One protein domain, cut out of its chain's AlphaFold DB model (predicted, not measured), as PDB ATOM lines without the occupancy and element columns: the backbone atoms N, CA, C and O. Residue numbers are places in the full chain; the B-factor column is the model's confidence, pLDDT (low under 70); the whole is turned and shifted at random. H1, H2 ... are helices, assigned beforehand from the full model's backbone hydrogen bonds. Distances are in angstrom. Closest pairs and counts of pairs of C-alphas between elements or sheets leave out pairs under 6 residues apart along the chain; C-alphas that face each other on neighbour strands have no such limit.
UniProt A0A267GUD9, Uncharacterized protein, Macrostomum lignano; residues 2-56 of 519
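This is residues 2 to 56 of the 519 residues of an uncharacterized protein of Macrostomum lignano (UniProt A0A267GUD9). One long, straight helix, H2, makes the length of this domain, and the shorter helix H1 folds back over its first part at a steep angle, with a small helix, H3, at the far end. Residues 36 to 44 of H2 stand free. The printed part has 55 residues with three named helices, in the order H1, H2, H3, and no named strand; the class is all helix. The whole is extended, with a radius of gyration of the C-alphas of 16.6 A, and the C-alphas span 52 by 18 by 15 A.

H1, residues 2 to 14, touches H2, residues 21 to 50, with 12 pairs of C-alphas within 8 A. H2 touches H1 with residues 24 to 32 alone. The closest C-alphas of the two are those of Ser 5 and Ser 28, 5.0 A apart. Their lines stand at a steep tilt of 54 degrees, and they run opposite ways. H3, residues 53 to 56, is close to H2 but not clearly touching; their closest C-alphas, those of Arg 48 and Asp 54, are 6.3 A apart. H1 and H3 are apart. In H1 and H2 every O i to N i+4 pair is within hydrogen-bond range, while H3, with 4 residues, is too short for such a pair.

H1 begins at C-alpha 2, at (7.375, 9.737, 81.383), and measures 18.1 A from first to last C-alpha. H2 runs for 42.1 A, from C-alpha 21 at (14.004, 21.428, 84.299) to C-alpha 50 at (-21.507, -1.013, 81.227). H3 ends at C-alpha 56, at (-29.469, -1.491, 89.839).

The two C-alphas farthest apart, those of Gly 18 and Met 56, are 52.3 A apart. The printed part has no cut. The link from H1 to H2 is short, with 6 residues, and that from H2 to H3 is tight, with 2. The mean pLDDT of the printed part is 94.5, and residues 55 to 56 are under 70.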
ATOM      1  N   HIS A   2       6.467   9.379  82.502       96.12
ATOM      2  CA  HIS A   2       7.375   9.737  81.383       96.12
ATOM      3  C   HIS A   2       6.706  10.396  80.163       96.12
ATOM      4  O   HIS A   2       7.150  11.438  79.693       96.12
ATOM      5  N   LYS A   3       5.589   9.830  79.685       97.31
ATOM      6  CA  LYS A   3       4.828  10.386  78.551       97.31
ATOM      7  C   LYS A   3       4.346  11.820  78.806       97.31
ATOM      8  O   LYS A   3       4.452  12.657  77.921       97.31
ATOM      9  N   VAL A   4       3.860  12.111  80.014       97.69
ATOM     10  CA  VAL A   4       3.409  13.461  80.393       97.69
ATOM     11  C   VAL A   4       4.598  14.413  80.441       97.69
ATOM     12  O   VAL A   4       4.523  15.494  79.868       97.69
ATOM     13  N   SER A   5       5.723  13.989  81.018       97.19
ATOM     14  CA  SER A   5       6.937  14.810  81.065       97.19
ATOM     15  C   SER A   5       7.478  15.162  79.684       97.19
ATOM     16  O   SER A   5       7.869  16.306  79.470       97.19
ATOM     17  N   LYS A   6       7.448  14.224  78.724       97.94
ATOM     18  CA  LYS A   6       7.804  14.505  77.322       97.94
ATOM     19  C   LYS A   6       6.915  15.594  76.724       97.94
ATOM     20  O   LYS A   6       7.429  16.529  76.123       97.94
ATOM     21  N   VAL A   7       5.601  15.501  76.929       98.12
ATOM     22  CA  VAL A   7       4.643  16.491  76.415       98.12
ATOM     23  C   VAL A   7       4.877  17.862  77.049       98.12
ATOM     24  O   VAL A   7       4.958  18.852  76.332       98.12
ATOM     25  N   VAL A   8       5.042  17.943  78.371       97.81
ATOM     26  CA  VAL A   8       5.266  19.229  79.058       97.81
ATOM     27  C   VAL A   8       6.605  19.849  78.653       97.81
ATOM     28  O   VAL A   8       6.672  21.054  78.418       97.81
ATOM     29  N   ALA A   9       7.661  19.043  78.518       97.38
ATOM     30  CA  ALA A   9       8.953  19.512  78.024       97.38
ATOM     31  C   ALA A   9       8.854  20.027  76.580       97.38
ATOM     32  O   ALA A   9       9.364  21.107  76.279       97.38
ATOM     33  N   TRP A  10       8.143  19.300  75.714       98.06
ATOM     34  CA  TRP A  10       7.887  19.718  74.339       98.06
ATOM     35  C   TRP A  10       7.097  21.031  74.278       98.06
ATOM     36  O   TRP A  10       7.494  21.943  73.559       98.06
ATOM     37  N   VAL A  11       6.043  21.191  75.087       98.19
ATOM     38  CA  VAL A  11       5.271  22.446  75.190       98.19
ATOM     39  C   VAL A  11       6.168  23.597  75.658       98.19
ATOM     40  O   VAL A  11       6.164  24.668  75.052       98.19
ATOM     41  N   ASN A  12       6.986  23.378  76.690       97.69
ATOM     42  CA  ASN A  12       7.921  24.386  77.192       97.69
ATOM     43  C   ASN A  12       8.894  24.863  76.097       97.69
ATOM     44  O   ASN A  12       9.141  26.061  75.975       97.69
ATOM     45  N   GLN A  13       9.391  23.942  75.264       97.38
ATOM     46  CA  GLN A  13      10.268  24.261  74.136       97.38
ATOM     47  C   GLN A  13       9.516  24.958  72.992       97.38
ATOM     48  O   GLN A  13       9.966  25.991  72.495       97.38
ATOM     49  N   ARG A  14       8.355  24.429  72.593       98.19
ATOM     50  CA  ARG A  14       7.564  24.908  71.449       98.19
ATOM     51  C   ARG A  14       7.035  26.324  71.645       98.19
ATOM     52  O   ARG A  14       6.990  27.088  70.678       98.19
ATOM     53  N   PHE A  15       6.638  26.652  72.872       97.88
ATOM     54  CA  PHE A  15       6.101  27.961  73.247       97.88
ATOM     55  C   PHE A  15       7.124  28.846  73.967       97.88
ATOM     56  O   PHE A  15       6.774  29.941  74.394       97.88
ATOM     57  N   ARG A  16       8.384  28.395  74.086       96.38
ATOM     58  CA  ARG A  16       9.486  29.131  74.731       96.38
ATOM     59  C   ARG A  16       9.100  29.688  76.107       96.38
ATOM     60  O   ARG A  16       9.409  30.832  76.426       96.38
ATOM     61  N   LEU A  17       8.444  28.871  76.933       96.06
ATOM     62  CA  LEU A  17       7.944  29.302  78.248       96.06
ATOM     63  C   LEU A  17       9.077  29.550  79.260       96.06
ATOM     64  O   LEU A  17       8.842  30.110  80.328       96.06
ATOM     65  N   GLY A  18      10.305  29.128  78.936       95.81
ATOM     66  CA  GLY A  18      11.493  29.382  79.749       95.81
ATOM     67  C   GLY A  18      11.502  28.627  81.078       95.81
ATOM     68  O   GLY A  18      12.266  28.974  81.976       95.81
ATOM     69  N   TRP A  19      10.663  27.600  81.240       97.00
ATOM     70  CA  TRP A  19      10.608  26.847  82.487       97.00
ATOM     71  C   TRP A  19      11.881  26.029  82.682       97.00
ATOM     72  O   TRP A  19      12.354  25.344  81.770       97.00
ATOM     73  N   SER A  20      12.409  26.071  83.904       97.56
ATOM     74  CA  SER A  20      13.557  25.268  84.305       97.56
ATOM     75  C   SER A  20      13.195  23.776  84.358       97.56
ATOM     76  O   SER A  20      12.042  23.406  84.586       97.56
ATOM     77  N   LYS A  21      14.186  22.890  84.188       96.50
ATOM     78  CA  LYS A  21      14.004  21.428  84.299       96.50
ATOM     79  C   LYS A  21      13.256  20.979  85.574       96.50
ATOM     80  O   LYS A  21      12.342  20.167  85.431       96.50
ATOM     81  N   PRO A  22      13.568  21.478  86.791       97.69
ATOM     82  CA  PRO A  22      12.819  21.086  87.988       97.69
ATOM     83  C   PRO A  22      11.366  21.572  87.956       97.69
ATOM     84  O   PRO A  22      10.473  20.832  88.360       97.69
ATOM     85  N   LEU A  23      11.104  22.763  87.407       97.12
ATOM     86  CA  LEU A  23       9.740  23.271  87.266       97.12
ATOM     87  C   LEU A  23       8.933  22.443  86.256       97.12
ATOM     88  O   LEU A  23       7.778  22.117  86.514       97.12
ATOM     89  N   VAL A  24       9.545  22.036  85.138       97.31
ATOM     90  CA  VAL A  24       8.930  21.107  84.177       97.31
ATOM     91  C   VAL A  24       8.597  19.778  84.851       97.31
ATOM     92  O   VAL A  24       7.488  19.282  84.672       97.31
ATOM     93  N   ALA A  25       9.502  19.216  85.657       97.62
ATOM     94  CA  ALA A  25       9.249  17.975  86.388       97.62
ATOM     95  C   ALA A  25       8.077  18.119  87.374       97.62
ATOM     96  O   ALA A  25       7.156  17.303  87.343       97.62
ATOM     97  N   GLN A  26       8.060  19.197  88.164       98.12
ATOM     98  CA  GLN A  26       6.982  19.496  89.108       98.12
ATOM     99  C   GLN A  26       5.628  19.648  88.400       98.12
ATOM    100  O   GLN A  26       4.632  19.054  88.811       98.12
ATOM    101  N   ARG A  27       5.579  20.416  87.303       97.94
ATOM    102  CA  ARG A  27       4.350  20.592  86.515       97.94
ATOM    103  C   ARG A  27       3.894  19.288  85.871       97.94
ATOM    104  O   ARG A  27       2.704  18.996  85.876       97.94
ATOM    105  N   SER A  28       4.828  18.486  85.373       98.19
ATOM    106  CA  SER A  28       4.527  17.172  84.795       98.19
ATOM    107  C   SER A  28       3.943  16.217  85.826       98.19
ATOM    108  O   SER A  28       3.020  15.472  85.511       98.19
ATOM    109  N   GLU A  29       4.455  16.240  87.055       98.19
ATOM    110  CA  GLU A  29       3.931  15.432  88.149       98.19
ATOM    111  C   GLU A  29       2.509  15.850  88.530       98.19
ATOM    112  O   GLU A  29       1.634  14.990  88.627       98.19
ATOM    113  N   GLN A  30       2.261  17.156  88.669       98.06
ATOM    114  CA  GLN A  30       0.925  17.684  88.939       98.06
ATOM    115  C   GLN A  30      -0.067  17.258  87.846       98.06
ATOM    116  O   GLN A  30      -1.071  16.615  88.137       98.06
ATOM    117  N   ILE A  31       0.268  17.506  86.576       98.06
ATOM    118  CA  ILE A  31      -0.577  17.132  85.433       98.06
ATOM    119  C   ILE A  31      -0.796  15.615  85.384       98.06
ATOM    120  O   ILE A  31      -1.893  15.154  85.077       98.06
ATOM    121  N   PHE A  32       0.231  14.814  85.683       98.44
ATOM    122  CA  PHE A  32       0.107  13.360  85.693       98.44
ATOM    123  C   PHE A  32      -0.868  12.870  86.769       98.44
ATOM    124  O   PHE A  32      -1.641  11.954  86.485       98.44
ATOM    125  N   ARG A  33      -0.858  13.469  87.967       98.19
ATOM    126  CA  ARG A  33      -1.823  13.150  89.030       98.19
ATOM    127  C   ARG A  33      -3.239  13.537  88.610       98.19
ATOM    128  O   ARG A  33      -4.107  12.669  88.610       98.19
ATOM    129  N   ASP A  34      -3.436  14.772  88.152       98.12
ATOM    130  CA  ASP A  34      -4.759  15.302  87.797       98.12
ATOM    131  C   ASP A  34      -5.395  14.512  86.642       98.12
ATOM    132  O   ASP A  34      -6.531  14.039  86.724       98.12
ATOM    133  N   VAL A  35      -4.645  14.303  85.555       97.88
ATOM    134  CA  VAL A  35      -5.124  13.531  84.398       97.88
ATOM    135  C   VAL A  35      -5.284  12.055  84.759       97.88
ATOM    136  O   VAL A  35      -6.229  11.411  84.302       97.88
ATOM    137  N   GLY A  36      -4.386  11.506  85.579       97.94
ATOM    138  CA  GLY A  36      -4.474  10.132  86.068       97.94
ATOM    139  C   GLY A  36      -5.765   9.886  86.845       97.94
ATOM    140  O   GLY A  36      -6.476   8.922  86.557       97.94
ATOM    141  N   GLU A  37      -6.112  10.794  87.755       97.88
ATOM    142  CA  GLU A  37      -7.347  10.734  88.531       97.88
ATOM    143  C   GLU A  37      -8.580  10.837  87.623       97.88
ATOM    144  O   GLU A  37      -9.472   9.989  87.681       97.88
ATOM    145  N   GLN A  38      -8.607  11.806  86.705       98.12
ATOM    146  CA  GLN A  38      -9.721  11.963  85.764       98.12
ATOM    147  C   GLN A  38      -9.920  10.725  84.878       98.12
ATOM    148  O   GLN A  38     -11.056  10.316  84.614       98.12
ATOM    149  N   LEU A  39      -8.830  10.099  84.423       98.06
ATOM    150  CA  LEU A  39      -8.888   8.863  83.644       98.06
ATOM    151  C   LEU A  39      -9.432   7.698  84.474       98.06
ATOM    152  O   LEU A  39     -10.268   6.942  83.973       98.06
ATOM    153  N   GLN A  40      -9.009   7.566  85.732       97.38
ATOM    154  CA  GLN A  40      -9.536   6.551  86.645       97.38
ATOM    155  C   GLN A  40     -11.031   6.757  86.907       97.38
ATOM    156  O   GLN A  40     -11.809   5.821  86.735       97.38
ATOM    157  N   GLN A  41     -11.461   7.982  87.220       96.31
ATOM    158  CA  GLN A  41     -12.872   8.317  87.438       96.31
ATOM    159  C   GLN A  41     -13.727   8.070  86.189       96.31
ATOM    160  O   GLN A  41     -14.852   7.574  86.276       96.31
ATOM    161  N   ARG A  42     -13.217   8.412  84.998       97.75
ATOM    162  CA  ARG A  42     -13.905   8.123  83.734       97.75
ATOM    163  C   ARG A  42     -14.037   6.619  83.515       97.75
ATOM    164  O   ARG A  42     -15.124   6.164  83.173       97.75
ATOM    165  N   ARG A  43     -12.961   5.857  83.725       97.62
ATOM    166  CA  ARG A  43     -12.981   4.395  83.588       97.62
ATOM    167  C   ARG A  43     -13.950   3.758  84.581       97.62
ATOM    168  O   ARG A  43     -14.688   2.859  84.200       97.62
ATOM    169  N   TRP A  44     -13.979   4.249  85.816       94.88
ATOM    170  CA  TRP A  44     -14.907   3.798  86.848       94.88
ATOM    171  C   TRP A  44     -16.367   4.037  86.455       94.88
ATOM    172  O   TRP A  44     -17.172   3.112  86.498       94.88
ATOM    173  N   ARG A  45     -16.703   5.247  85.989       93.56
ATOM    174  CA  ARG A  45     -18.051   5.553  85.483       93.56
ATOM    175  C   ARG A  45     -18.437   4.671  84.303       93.56
ATOM    176  O   ARG A  45     -19.533   4.134  84.285       93.56
ATOM    177  N   GLN A  46     -17.527   4.485  83.349       95.31
ATOM    178  CA  GLN A  46     -17.780   3.623  82.198       95.31
ATOM    179  C   GLN A  46     -18.014   2.167  82.619       95.31
ATOM    180  O   GLN A  46     -18.894   1.508  82.078       95.31
ATOM    181  N   LEU A  47     -17.259   1.667  83.601       94.38
ATOM    182  CA  LEU A  47     -17.469   0.331  84.148       94.38
ATOM    183  C   LEU A  47     -18.849   0.210  84.805       94.38
ATOM    184  O   LEU A  47     -19.554  -0.752  84.528       94.38
ATOM    185  N   ARG A  48     -19.253   1.194  85.619       91.50
ATOM    186  CA  ARG A  48     -20.584   1.217  86.248       91.50
ATOM    187  C   ARG A  48     -21.715   1.209  85.229       91.50
ATOM    188  O   ARG A  48     -22.622   0.393  85.353       91.50
ATOM    189  N   GLN A  49     -21.617   2.058  84.210       89.69
ATOM    190  CA  GLN A  49     -22.598   2.140  83.128       89.69
ATOM    191  C   GLN A  49     -22.690   0.820  82.358       89.69
ATOM    192  O   GLN A  49     -23.778   0.298  82.157       89.69
ATOM    193  N   ASN A  50     -21.546   0.239  81.983       92.56
ATOM    194  CA  ASN A  50     -21.507  -1.013  81.227       92.56
ATOM    195  C   ASN A  50     -22.007  -2.221  82.031       92.56
ATOM    196  O   ASN A  50     -22.505  -3.175  81.444       92.56
ATOM    197  N   LEU A  51     -21.837  -2.200  83.353       90.50
ATOM    198  CA  LEU A  51     -22.336  -3.240  84.252       90.50
ATOM    199  C   LEU A  51     -23.798  -3.016  84.671       90.50
ATOM    200  O   LEU A  51     -24.319  -3.812  85.444       90.50
ATOM    201  N   GLY A  52     -24.449  -1.941  84.210       84.31
ATOM    202  CA  GLY A  52     -25.819  -1.599  84.609       84.31
ATOM    203  C   GLY A  52     -25.958  -1.253  86.096       84.31
ATOM    204  O   GLY A  52     -27.061  -1.269  86.632       84.31
ATOM    205  N   LEU A  53     -24.854  -0.937  86.785       77.31
ATOM    206  CA  LEU A  53     -24.872  -0.669  88.229       77.31
ATOM    207  C   LEU A  53     -25.688   0.583  88.558       77.31
ATOM    208  O   LEU A  53     -26.396   0.598  89.555       77.31
ATOM    209  N   ASP A  54     -25.664   1.586  87.679       71.00
ATOM    210  CA  ASP A  54     -26.441   2.818  87.857       71.00
ATOM    211  C   ASP A  54     -27.967   2.570  87.758       71.00
ATOM    212  O   ASP A  54     -28.755   3.329  88.319       71.00
ATOM    213  N   GLU A  55     -28.396   1.496  87.081       66.69
ATOM    214  CA  GLU A  55     -29.804   1.075  86.990       66.69
ATOM    215  C   GLU A  55     -30.200   0.181  88.175       66.69
ATOM    216  O   GLU A  55     -31.305   0.305  88.714       66.69
ATOM    217  N   MET A  56     -29.279  -0.672  88.637       59.81
ATOM    218  CA  MET A  56     -29.469  -1.491  89.839       59.81
ATOM    219  C   MET A  56     -29.510  -0.654  91.119       59.81
ATOM    220  O   MET A  56     -30.250  -0.996  92.036       59.81
TER     221      MET A  56